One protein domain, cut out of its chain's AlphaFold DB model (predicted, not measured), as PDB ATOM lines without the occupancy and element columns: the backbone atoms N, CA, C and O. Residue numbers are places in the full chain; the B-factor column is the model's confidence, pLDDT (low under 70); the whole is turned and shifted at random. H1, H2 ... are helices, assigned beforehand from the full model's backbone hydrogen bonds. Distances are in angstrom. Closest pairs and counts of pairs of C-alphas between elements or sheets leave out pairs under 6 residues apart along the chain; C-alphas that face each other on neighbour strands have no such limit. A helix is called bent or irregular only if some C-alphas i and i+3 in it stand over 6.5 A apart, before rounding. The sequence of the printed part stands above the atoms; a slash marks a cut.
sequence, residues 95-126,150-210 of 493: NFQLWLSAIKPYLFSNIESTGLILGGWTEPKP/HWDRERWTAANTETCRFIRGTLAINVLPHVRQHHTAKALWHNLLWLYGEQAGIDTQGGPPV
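AT A GLANCE: This is residues 95 to 126 and 150 to 210 of the 493 residues of an uncharacterized protein of Exophiala aquamarina CBS 119918 (UniProt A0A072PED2). A long helix, H3, is the spine of an elongated body; H1 and H5 run back beside parts of it, H2 crosses it, and tiny H4 makes the turn into H5. The printed part has 93 residues, with five named helices in the order H1 to H5 and no named strand; the helices hold 64 of the 93 residues, and the class is all helix. The whole is compact, radius of gyration of the C-alphas 14.0 A, spanning 44 by 28 by 20 A.

IN THESE COORDINATES: H1, residues 96 to 109, 20.2 A, begins at C-alpha 96 (203.449, 251.816, 180.789); it is only just irregular, C-alphas 102 and 105 being 6.9 A apart. H2 is residues 111 to 117, H3 150 to 174, 36.1 A, H4 176 to 179. H5, residues 183 to 196, 19.4 A, ends at C-alpha 196 (204.346, 235.241, 173.280).

HOW THE PARTS SIT: H3, the hub, touches H1 with residues 163 to 174 alone, opposite ways, a shallow tilt of 30 degrees; closest C-alphas Trp 99 and Asn 174, 7.0 A. Every O i to N i+4 pair is within hydrogen-bond range in H2, H3 and H5, 8 of 10 in H1; H4 is too short for one.

THE WHOLE: Residues 127 to 149 are not printed; C-alphas 126 and 150 are 9.1 A apart. Residues 178 to 189 and 191 to 210 have pLDDT under 70.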
ATOM      1  N   ASN A  95     206.486 254.241 182.946       73.38
ATOM      2  CA  ASN A  95     205.202 254.735 182.517       73.38
ATOM      3  C   ASN A  95     204.723 253.843 181.375       73.38
ATOM      4  O   ASN A  95     204.953 254.121 180.202       73.38
ATOM      5  N   PHE A  96     204.079 252.732 181.740       77.06
ATOM      6  CA  PHE A  96     203.449 251.816 180.789       77.06
ATOM      7  C   PHE A  96     202.533 252.556 179.805       77.06
ATOM      8  O   PHE A  96     202.494 252.203 178.632       77.06
ATOM      9  N   GLN A  97     201.843 253.611 180.254       81.31
ATOM     10  CA  GLN A  97     200.998 254.426 179.379       81.31
ATOM     11  C   GLN A  97     201.816 255.203 178.353       81.31
ATOM     12  O   GLN A  97     201.397 255.326 177.210       81.31
ATOM     13  N   LEU A  98     202.994 255.682 178.748       83.44
ATOM     14  CA  LEU A  98     203.909 256.388 177.859       83.44
ATOM     15  C   LEU A  98     204.583 255.430 176.862       83.44
ATOM     16  O   LEU A  98     204.760 255.779 175.702       83.44
ATOM     17  N   TRP A  99     204.880 254.194 177.274       86.81
ATOM     18  CA  TRP A  99     205.289 253.128 176.348       86.81
ATOM     19  C   TRP A  99     204.178 252.809 175.352       86.81
ATOM     20  O   TRP A  99     204.409 252.815 174.145       86.81
ATOM     21  N   LEU A 100     202.960 252.581 175.850       86.75
ATOM     22  CA  LEU A 100     201.820 252.230 175.018       86.75
ATOM     23  C   LEU A 100     201.504 253.346 174.018       86.75
ATOM     24  O   LEU A 100     201.311 253.062 172.839       86.75
ATOM     25  N   SER A 101     201.495 254.608 174.457       88.31
ATOM     26  CA  SER A 101     201.273 255.757 173.575       88.31
ATOM     27  C   SER A 101     202.382 255.915 172.534       88.31
ATOM     28  O   SER A 101     202.078 256.286 171.403       88.31
ATOM     29  N   ALA A 102     203.631 255.571 172.868       88.62
ATOM     30  CA  ALA A 102     204.755 255.613 171.937       88.62
ATOM     31  C   ALA A 102     204.694 254.511 170.867       88.62
ATOM     32  O   ALA A 102     205.023 254.773 169.712       88.62
ATOM     33  N   ILE A 103     204.261 253.291 171.209       89.81
ATOM     34  CA  ILE A 103     204.179 252.187 170.236       89.81
ATOM     35  C   ILE A 103     202.888 252.205 169.409       89.81
ATOM     36  O   ILE A 103     202.858 251.659 168.306       89.81
ATOM     37  N   LYS A 104     201.822 252.834 169.924       90.81
ATOM     38  CA  LYS A 104     200.491 252.852 169.302       90.81
ATOM     39  C   LYS A 104     200.520 253.332 167.841       90.81
ATOM     40  O   LYS A 104     199.976 252.615 167.005       90.81
ATOM     41  N   PRO A 105     201.180 254.448 167.471       92.31
ATOM     42  CA  PRO A 105     201.252 254.881 166.075       92.31
ATOM     43  C   PRO A 105     201.849 253.819 165.149       92.31
ATOM     44  O   PRO A 105     201.352 253.628 164.049       92.31
ATOM     45  N   TYR A 106     202.861 253.078 165.607       91.38
ATOM     46  CA  TYR A 106     203.487 252.020 164.814       91.38
ATOM     47  C   TYR A 106     202.553 250.825 164.638       91.38
ATOM     48  O   TYR A 106     202.378 250.355 163.517       91.38
ATOM     49  N   LEU A 107     201.885 250.398 165.714       90.88
ATOM     50  CA  LEU A 107     200.895 249.318 165.670       90.88
ATOM     51  C   LEU A 107     199.704 249.626 164.750       90.88
ATOM     52  O   LEU A 107     199.187 248.713 164.114       90.88
ATOM     53  N   PHE A 108     199.280 250.891 164.676       92.19
ATOM     54  CA  PHE A 108     198.130 251.315 163.870       92.19
ATOM     55  C   PHE A 108     198.493 251.874 162.485       92.19
ATOM     56  O   PHE A 108     197.612 252.109 161.665       92.19
ATOM     57  N   SER A 109     199.781 252.079 162.197       90.75
ATOM     58  CA  SER A 109     200.254 252.502 160.868       90.75
ATOM     59  C   SER A 109     200.138 251.401 159.816       90.75
ATOM     60  O   SER A 109     200.033 251.691 158.626       90.75
ATOM     61  N   ASN A 110     200.150 250.140 160.248       87.69
ATOM     62  CA  ASN A 110     200.075 248.989 159.368       87.69
ATOM     63  C   ASN A 110     198.660 248.394 159.403       87.69
ATOM     64  O   ASN A 110     198.090 248.153 160.467       87.69
ATOM     65  N   ILE A 111     198.080 248.186 158.219       90.81
ATOM     66  CA  ILE A 111     196.711 247.691 158.057       90.81
ATOM     67  C   ILE A 111     196.535 246.270 158.601       90.81
ATOM     68  O   ILE A 111     195.482 245.946 159.142       90.81
ATOM     69  N   GLU A 112     197.574 245.443 158.510       90.62
ATOM     70  CA  GLU A 112     197.570 244.049 158.947       90.62
ATOM     71  C   GLU A 112     197.585 243.953 160.471       90.62
ATOM     72  O   GLU A 112     196.696 243.340 161.063       90.62
ATOM     73  N   SER A 113     198.520 244.643 161.127       89.94
ATOM     74  CA  SER A 113     198.552 244.729 162.589       89.94
ATOM     75  C   SER A 113     197.314 245.429 163.143       89.94
ATOM     76  O   SER A 113     196.765 244.993 164.152       89.94
ATOM     77  N   THR A 114     196.811 246.463 162.464       91.75
ATOM     78  CA  THR A 114     195.541 247.111 162.818       91.75
ATOM     79  C   THR A 114     194.379 246.129 162.731       91.75
ATOM     80  O   THR A 114     193.582 246.044 163.665       91.75
ATOM     81  N   GLY A 115     194.298 245.357 161.645       89.75
ATOM     82  CA  GLY A 115     193.290 244.319 161.453       89.75
ATOM     83  C   GLY A 115     193.349 243.258 162.549       89.75
ATOM     84  O   GLY A 115     192.309 242.900 163.100       89.75
ATOM     85  N   LEU A 116     194.550 242.819 162.931       88.81
ATOM     86  CA  LEU A 116     194.747 241.891 164.045       88.81
ATOM     87  C   LEU A 116     194.266 242.500 165.372       88.81
ATOM     88  O   LEU A 116     193.466 241.888 166.080       88.81
ATOM     89  N   ILE A 117     194.720 243.714 165.709       88.50
ATOM     90  CA  ILE A 117     194.464 244.360 167.010       88.50
ATOM     91  C   ILE A 117     192.991 244.727 167.184       88.50
ATOM     92  O   ILE A 117     192.432 244.538 168.263       88.50
ATOM     93  N   LEU A 118     192.359 245.247 166.132       90.38
ATOM     94  CA  LEU A 118     190.942 245.613 166.147       90.38
ATOM     95  C   LEU A 118     190.016 244.404 165.960       90.38
ATOM     96  O   LEU A 118     188.800 244.557 166.043       90.38
ATOM     97  N   GLY A 119     190.565 243.214 165.700       85.94
ATOM     98  CA  GLY A 119     189.788 242.003 165.437       85.94
ATOM     99  C   GLY A 119     189.119 241.972 164.058       85.94
ATOM    100  O   GLY A 119     188.289 241.103 163.808       85.94
ATOM    101  N   GLY A 120     189.481 242.890 163.155       87.62
ATOM    102  CA  GLY A 120     189.034 242.883 161.760       87.62
ATOM    103  C   GLY A 120     189.663 241.764 160.922       87.62
ATOM    104  O   GLY A 120     189.121 241.409 159.880       87.62
ATOM    105  N   TRP A 121     190.775 241.179 161.383       88.50
ATOM    106  CA  TRP A 121     191.453 240.064 160.726       88.50
ATOM    107  C   TRP A 121     191.569 238.861 161.666       88.50
ATOM    108  O   TRP A 121     192.505 238.724 162.457       88.50
ATOM    109  N   THR A 122     190.554 238.000 161.608       86.50
ATOM    110  CA  THR A 122     190.471 236.795 162.446       86.50
ATOM    111  C   THR A 122     191.364 235.670 161.929       86.50
ATOM    112  O   THR A 122     191.655 235.606 160.737       86.50
ATOM    113  N   GLU A 123     191.779 234.782 162.836       84.31
ATOM    114  CA  GLU A 123     192.570 233.596 162.504       84.31
ATOM    115  C   GLU A 123     191.852 232.749 161.440       84.31
ATOM    116  O   GLU A 123     190.718 232.305 161.679       84.31
ATOM    117  N   PRO A 124     192.490 232.501 160.280       84.12
ATOM    118  CA  PRO A 124     191.952 231.610 159.267       84.12
ATOM    119  C   PRO A 124     191.746 230.231 159.881       84.12
ATOM    120  O   PRO A 124     192.685 229.614 160.392       84.12
ATOM    121  N   LYS A 125     190.501 229.746 159.864       80.75
ATOM    122  CA  LYS A 125     190.206 228.408 160.377       80.75
ATOM    123  C   LYS A 125     191.029 227.405 159.569       80.75
ATOM    124  O   LYS A 125     191.048 227.512 158.344       80.75
ATOM    125  N   PRO A 126     191.679 226.422 160.215       71.06
ATOM    126  CA  PRO A 126     192.251 225.316 159.472       71.06
ATOM    127  C   PRO A 126     191.112 224.691 158.668       71.06
ATOM    128  O   PRO A 126     190.108 224.269 159.251       71.06
ATOM    129  N   HIS A 150     195.855 228.705 152.004       79.44
ATOM    130  CA  HIS A 150     197.200 228.532 152.535       79.44
ATOM    131  C   HIS A 150     197.945 229.867 152.610       79.44
ATOM    132  O   HIS A 150     198.463 230.215 153.670       79.44
ATOM    133  N   TRP A 151     197.924 230.645 151.522       83.50
ATOM    134  CA  TRP A 151     198.564 231.961 151.475       83.50
ATOM    135  C   TRP A 151     197.980 232.932 152.506       83.50
ATOM    136  O   TRP A 151     198.736 233.635 153.176       83.50
ATOM    137  N   ASP A 152     196.659 232.945 152.689       83.81
ATOM    138  CA  ASP A 152     196.013 233.808 153.685       83.81
ATOM    139  C   ASP A 152     196.381 233.408 155.119       83.81
ATOM    140  O   ASP A 152     196.616 234.273 155.970       83.81
ATOM    141  N   ARG A 153     196.494 232.103 155.391       85.19
ATOM    142  CA  ARG A 153     196.942 231.587 156.690       85.19
ATOM    143  C   ARG A 153     198.401 231.913 156.972       85.19
ATOM    144  O   ARG A 153     198.717 232.339 158.085       85.19
ATOM    145  N   GLU A 154     199.282 231.730 155.998       85.31
ATOM    146  CA  GLU A 154     200.694 232.098 156.125       85.31
ATOM    147  C   GLU A 154     200.849 233.597 156.367       85.31
ATOM    148  O   GLU A 154     201.568 234.003 157.281       85.31
ATOM    149  N   ARG A 155     200.107 234.417 155.617       87.75
ATOM    150  CA  ARG A 155     200.114 235.873 155.761       87.75
ATOM    151  C   ARG A 155     199.625 236.311 157.140       87.75
ATOM    152  O   ARG A 155     200.284 237.124 157.786       87.75
ATOM    153  N   TRP A 156     198.518 235.740 157.617       88.62
ATOM    154  CA  TRP A 156     198.009 235.994 158.967       88.62
ATOM    155  C   TRP A 156     199.035 235.603 160.033       88.62
ATOM    156  O   TRP A 156     199.313 236.376 160.951       88.62
ATOM    157  N   THR A 157     199.658 234.432 159.878       85.44
ATOM    158  CA  THR A 157     200.662 233.917 160.820       85.44
ATOM    159  C   THR A 157     201.903 234.809 160.858       85.44
ATOM    160  O   THR A 157     202.405 235.108 161.943       85.44
ATOM    161  N   ALA A 158     202.378 235.273 159.698       86.56
ATOM    162  CA  ALA A 158     203.525 236.170 159.586       86.56
ATOM    163  C   ALA A 158     203.253 237.522 160.265       86.56
ATOM    164  O   ALA A 158     204.000 237.913 161.164       86.56
ATOM    165  N   ALA A 159     202.139 238.176 159.921       88.50
ATOM    166  CA  ALA A 159     201.760 239.463 160.503       88.50
ATOM    167  C   ALA A 159     201.530 239.370 162.020       88.50
ATOM    168  O   ALA A 159     201.980 240.236 162.781       88.50
ATOM    169  N   ASN A 160     200.882 238.292 162.480       87.50
ATOM    170  CA  ASN A 160     200.695 238.027 163.902       87.50
ATOM    171  C   ASN A 160     202.050 237.871 164.601       87.50
ATOM    172  O   ASN A 160     202.330 238.574 165.570       87.50
ATOM    173  N   THR A 161     202.935 237.032 164.060       84.56
ATOM    174  CA  THR A 161     204.271 236.792 164.624       84.56
ATOM    175  C   THR A 161     205.093 238.075 164.717       84.56
ATOM    176  O   THR A 161     205.670 238.366 165.766       84.56
ATOM    177  N   GLU A 162     205.135 238.876 163.656       87.50
ATOM    178  CA  GLU A 162     205.899 240.125 163.631       87.50
ATOM    179  C   GLU A 162     205.321 241.183 164.580       87.50
ATOM    180  O   GLU A 162     206.084 241.840 165.293       87.50
ATOM    181  N   THR A 163     203.991 241.295 164.673       89.06
ATOM    182  CA  THR A 163     203.318 242.192 165.633       89.06
ATOM    183  C   THR A 163     203.658 241.811 167.067       89.06
ATOM    184  O   THR A 163     204.048 242.661 167.873       89.06
ATOM    185  N   CYS A 164     203.604 240.517 167.375       85.50
ATOM    186  CA  CYS A 164     203.942 239.997 168.694       85.50
ATOM    187  C   CYS A 164     205.420 240.226 169.034       85.50
ATOM    188  O   CYS A 164     205.739 240.681 170.137       85.50
ATOM    189  N   ARG A 165     206.330 239.980 168.081       85.25
ATOM    190  CA  ARG A 165     207.771 240.235 168.243       85.25
ATOM    191  C   ARG A 165     208.063 241.710 168.498       85.25
ATOM    192  O   ARG A 165     208.854 242.015 169.391       85.25
ATOM    193  N   PHE A 166     207.409 242.621 167.779       88.75
ATOM    194  CA  PHE A 166     207.571 244.059 167.985       88.75
ATOM    195  C   PHE A 166     207.087 244.505 169.372       88.75
ATOM    196  O   PHE A 166     207.826 245.172 170.105       88.75
ATOM    197  N   ILE A 167     205.886 244.082 169.785       87.31
ATOM    198  CA  ILE A 167     205.357 244.382 171.125       87.31
ATOM    199  C   ILE A 167     206.310 243.847 172.195       87.31
ATOM    200  O   ILE A 167     206.682 244.578 173.113       87.31
ATOM    201  N   ARG A 168     206.771 242.599 172.058       83.94
ATOM    202  CA  ARG A 168     207.688 241.976 173.017       83.94
ATOM    203  C   ARG A 168     209.033 242.696 173.080       83.94
ATOM    204  O   ARG A 168     209.498 242.987 174.179       83.94
ATOM    205  N   GLY A 169     209.643 243.002 171.937       85.19
ATOM    206  CA  GLY A 169     210.939 243.680 171.877       85.19
ATOM    207  C   GLY A 169     210.888 245.067 172.517       85.19
ATOM    208  O   GLY A 169     211.736 245.412 173.338       85.19
ATOM    209  N   THR A 170     209.850 245.845 172.210       87.31
ATOM    210  CA  THR A 170     209.697 247.198 172.768       87.31
ATOM    211  C   THR A 170     209.357 247.164 174.255       87.31
ATOM    212  O   THR A 170     209.849 247.999 175.016       87.31
ATOM    213  N   LEU A 171     208.573 246.183 174.701       83.12
ATOM    214  CA  LEU A 171     208.243 246.011 176.111       83.12
ATOM    215  C   LEU A 171     209.451 245.532 176.931       83.12
ATOM    216  O   LEU A 171     209.660 246.012 178.046       83.12
ATOM    217  N   ALA A 172     210.285 244.652 176.370       81.88
ATOM    218  CA  ALA A 172     211.523 244.196 176.999       81.88
ATOM    219  C   ALA A 172     212.523 245.345 177.218       81.88
ATOM    220  O   ALA A 172     213.159 245.412 178.263       81.88
ATOM    221  N   ILE A 173     212.629 246.282 176.274       81.44
ATOM    222  CA  ILE A 173     213.563 247.414 176.386       81.44
ATOM    223  C   ILE A 173     213.061 248.474 177.380       81.44
ATOM    224  O   ILE A 173     213.853 249.046 178.128       81.44
ATOM    225  N   ASN A 174     211.753 248.743 177.394       75.50
ATOM    226  CA  ASN A 174     211.196 249.906 178.096       75.50
ATOM    227  C   ASN A 174     210.566 249.568 179.450       75.50
ATOM    228  O   ASN A 174     210.667 250.333 180.411       75.50
ATOM    229  N   VAL A 175     209.895 248.422 179.546       72.06
ATOM    230  CA  VAL A 175     209.095 248.065 180.722       72.06
ATOM    231  C   VAL A 175     209.856 247.084 181.605       72.06
ATOM    232  O   VAL A 175     209.887 247.280 182.818       72.06
ATOM    233  N   LEU A 176     210.525 246.077 181.030       72.62
ATOM    234  CA  LEU A 176     211.186 245.003 181.790       72.62
ATOM    235  C   LEU A 176     212.199 245.478 182.849       72.62
ATOM    236  O   LEU A 176     212.136 244.950 183.963       72.62
ATOM    237  N   PRO A 177     213.066 246.483 182.600       73.88
ATOM    238  CA  PRO A 177     213.993 246.976 183.627       73.88
ATOM    239  C   PRO A 177     213.275 247.493 184.883       73.88
ATOM    240  O   PRO A 177     213.800 247.427 185.992       73.88
ATOM    241  N   HIS A 178     212.035 247.946 184.716       68.44
ATOM    242  CA  HIS A 178     211.206 248.538 185.756       68.44
ATOM    243  C   HIS A 178     210.172 247.555 186.341       68.44
ATOM    244  O   HIS A 178     209.582 247.823 187.388       68.44
ATOM    245  N   VAL A 179     209.973 246.386 185.716       64.50
ATOM    246  CA  VAL A 179     209.044 245.335 186.176       64.50
ATOM    247  C   VAL A 179     209.372 244.858 187.593       64.50
ATOM    248  O   VAL A 179     208.459 244.537 188.353       64.50
ATOM    249  N   ARG A 180     210.653 244.864 187.994       61.72
ATOM    250  CA  ARG A 180     211.058 244.497 189.365       61.72
ATOM    251  C   ARG A 180     210.435 245.398 190.434       61.72
ATOM    252  O   ARG A 180     210.311 244.967 191.572       61.72
ATOM    253  N   GLN A 181     210.029 246.615 190.068       64.19
ATOM    254  CA  GLN A 181     209.480 247.608 190.990       64.19
ATOM    255  C   GLN A 181     207.941 247.636 190.996       64.19
ATOM    256  O   GLN A 181     207.351 248.151 191.941       64.19
ATOM    257  N   HIS A 182     207.270 247.064 189.985       62.00
ATOM    258  CA  HIS A 182     205.812 247.143 189.834       62.00
ATOM    259  C   HIS A 182     205.158 245.772 189.602       62.00
ATOM    260  O   HIS A 182     205.279 245.176 188.530       62.00
ATOM    261  N   HIS A 183     204.359 245.315 190.576       64.69
ATOM    262  CA  HIS A 183     203.647 244.026 190.529       64.69
ATOM    263  C   HIS A 183     202.769 243.869 189.271       64.69
ATOM    264  O   HIS A 183     202.738 242.805 188.656       64.69
ATOM    265  N   THR A 184     202.115 244.950 188.833       60.56
ATOM    266  CA  THR A 184     201.217 244.950 187.671       60.56
ATOM    267  C   THR A 184     201.989 244.751 186.369       60.56
ATOM    268  O   THR A 184     201.540 244.034 185.479       60.56
ATOM    269  N   ALA A 185     203.182 245.343 186.271       62.81
ATOM    270  CA  ALA A 185     204.065 245.165 185.125       62.81
ATOM    271  C   ALA A 185     204.635 243.737 185.087       62.81
ATOM    272  O   ALA A 185     204.803 243.173 184.009       62.81
ATOM    273  N   LYS A 186     204.852 243.115 186.256       65.69
ATOM    274  CA  LYS A 186     205.269 241.708 186.368       65.69
ATOM    275  C   LYS A 186     204.180 240.744 185.913       65.69
ATOM    276  O   LYS A 186     204.474 239.834 185.144       65.69
ATOM    277  N   ALA A 187     202.934 240.978 186.324       66.56
ATOM    278  CA  ALA A 187     201.786 240.192 185.877       66.56
ATOM    279  C   ALA A 187     201.566 240.322 184.361       66.56
ATOM    280  O   ALA A 187     201.417 239.317 183.671       66.56
ATOM    281  N   LEU A 188     201.634 241.547 183.824       66.38
ATOM    282  CA  LEU A 188     201.572 241.777 182.381       66.38
ATOM    283  C   LEU A 188     202.719 241.061 181.658       66.38
ATOM    284  O   LEU A 188     202.475 240.382 180.671       66.38
ATOM    285  N   TRP A 189     203.952 241.162 182.162       69.75
ATOM    286  CA  TRP A 189     205.100 240.466 181.584       69.75
ATOM    287  C   TRP A 189     204.911 238.950 181.568       69.75
ATOM    288  O   TRP A 189     205.198 238.327 180.557       69.75
ATOM    289  N   HIS A 190     204.408 238.351 182.649       70.38
ATOM    290  CA  HIS A 190     204.147 236.908 182.693       70.38
ATOM    291  C   HIS A 190     203.029 236.504 181.737       70.38
ATOM    292  O   HIS A 190     203.183 235.516 181.032       70.38
ATOM    293  N   ASN A 191     201.963 237.300 181.630       65.81
ATOM    294  CA  ASN A 191     200.918 237.064 180.635       65.81
ATOM    295  C   ASN A 191     201.479 237.168 179.212       65.81
ATOM    296  O   ASN A 191     201.186 236.328 178.375       65.81
ATOM    297  N   LEU A 192     202.337 238.149 178.940       66.19
ATOM    298  CA  LEU A 192     202.980 238.299 177.637       66.19
ATOM    299  C   LEU A 192     204.003 237.195 177.359       66.19
ATOM    300  O   LEU A 192     204.118 236.761 176.223       66.19
ATOM    301  N   LEU A 193     204.731 236.713 178.363       67.81
ATOM    302  CA  LEU A 193     205.640 235.577 178.226       67.81
ATOM    303  C   LEU A 193     204.865 234.271 178.022       67.81
ATOM    304  O   LEU A 193     205.314 233.397 177.297       67.81
ATOM    305  N   TRP A 194     203.692 234.141 178.628       66.81
ATOM    306  CA  TRP A 194     202.834 232.982 178.426       66.81
ATOM    307  C   TRP A 194     202.167 233.000 177.046       66.81
ATOM    308  O   TRP A 194     202.057 231.961 176.409       66.81
ATOM    309  N   LEU A 195     201.781 234.181 176.554       59.88
ATOM    310  CA  LEU A 195     201.139 234.349 175.246       59.88
ATOM    311  C   LEU A 195     202.138 234.413 174.077       59.88
ATOM    312  O   LEU A 195     201.796 234.027 172.966       59.88
ATOM    313  N   TYR A 196     203.355 234.909 174.316       56.91
ATOM    314  CA  TYR A 196     204.346 235.241 173.280       56.91
ATOM    315  C   TYR A 196     205.768 234.751 173.594       56.91
ATOM    316  O   TYR A 196     206.735 235.180 172.955       56.91
ATOM    317  N   GLY A 197     205.933 233.927 174.627       59.72
ATOM    318  CA  GLY A 197     207.202 233.300 174.979       59.72
ATOM    319  C   GLY A 197     207.448 232.014 174.206       59.72
ATOM    320  O   GLY A 197     206.606 231.538 173.454       59.72
ATOM    321  N   GLU A 198     208.617 231.434 174.442       55.12
ATOM    322  CA  GLU A 198     209.054 230.177 173.825       55.12
ATOM    323  C   GLU A 198     208.047 229.036 174.039       55.12
ATOM    324  O   GLU A 198     207.783 228.251 173.136       55.12
ATOM    325  N   GLN A 199     207.392 229.021 175.206       52.34
ATOM    326  CA  GLN A 199     206.349 228.050 175.551       52.34
ATOM    327  C   GLN A 199     205.083 228.163 174.684       52.34
ATOM    328  O   GLN A 199     204.346 227.189 174.569       52.34
ATOM    329  N   ALA A 200     204.834 229.318 174.060       53.09
ATOM    330  CA  ALA A 200     203.715 229.524 173.142       53.09
ATOM    331  C   ALA A 200     204.032 229.082 171.700       53.09
ATOM    332  O   ALA A 200     203.202 229.255 170.811       53.09
ATOM    333  N   GLY A 201     205.242 228.571 171.433       48.88
ATOM    334  CA  GLY A 201     205.679 228.201 170.084       48.88
ATOM    335  C   GLY A 201     205.896 229.396 169.145       48.88
ATOM    336  O   GLY A 201     206.200 229.202 167.970       48.88
ATOM    337  N   ILE A 202     205.769 230.633 169.645       53.38
ATOM    338  CA  ILE A 202     206.150 231.842 168.913       53.38
ATOM    339  C   ILE A 202     207.653 231.983 169.070       53.38
ATOM    340  O   ILE A 202     208.170 232.483 170.072       53.38
ATOM    341  N   ASP A 203     208.326 231.458 168.057       45.91
ATOM    342  CA  ASP A 203     209.758 231.280 167.998       45.91
ATOM    343  C   ASP A 203     210.516 232.539 168.455       45.91
ATOM    344  O   ASP A 203     210.421 233.626 167.854       45.91
ATOM    345  N   THR A 204     211.262 232.372 169.547       48.62
ATOM    346  CA  THR A 204     212.163 233.352 170.167       48.62
ATOM    347  C   THR A 204     213.291 233.786 169.229       48.62
ATOM    348  O   THR A 204     213.932 234.798 169.504       48.62
ATOM    349  N   GLN A 205     213.479 233.103 168.095       46.00
ATOM    350  CA  GLN A 205     214.541 233.319 167.103       46.00
ATOM    351  C   GLN A 205     214.541 234.682 166.377       46.00
ATOM    352  O   GLN A 205     215.450 234.943 165.597       46.00
ATOM    353  N   GLY A 206     213.560 235.570 166.585       42.28
ATOM    354  CA  GLY A 206     213.473 236.836 165.825       42.28
ATOM    355  C   GLY A 206     213.393 238.129 166.635       42.28
ATOM    356  O   GLY A 206     213.336 239.204 166.044       42.28
ATOM    357  N   GLY A 207     213.345 238.055 167.965       40.78
ATOM    358  CA  GLY A 207     213.451 239.237 168.827       40.78
ATOM    359  C   GLY A 207     214.860 239.337 169.407       40.78
ATOM    360  O   GLY A 207     215.507 238.298 169.543       40.78
ATOM    361  N   PRO A 208     215.353 240.534 169.786       38.59
ATOM    362  CA  PRO A 208     216.566 240.606 170.590       38.59
ATOM    363  C   PRO A 208     216.391 239.667 171.794       38.59
ATOM    364  O   PRO A 208     215.332 239.721 172.435       38.59
ATOM    365  N   PRO A 209     217.359 238.767 172.062       40.56
ATOM    366  CA  PRO A 209     217.255 237.837 173.171       40.56
ATOM    367  C   PRO A 209     216.956 238.654 174.418       40.56
ATOM    368  O   PRO A 209     217.657 239.620 174.728       40.56
ATOM    369  N   VAL A 210     215.872 238.307 175.109       40.16
ATOM    370  CA  VAL A 210     215.578 238.920 176.398       40.16
ATOM    371  C   VAL A 210     216.609 238.345 177.356       40.16
ATOM    372  O   VAL A 210     216.382 237.305 177.969       40.16
TER     373      VAL A 210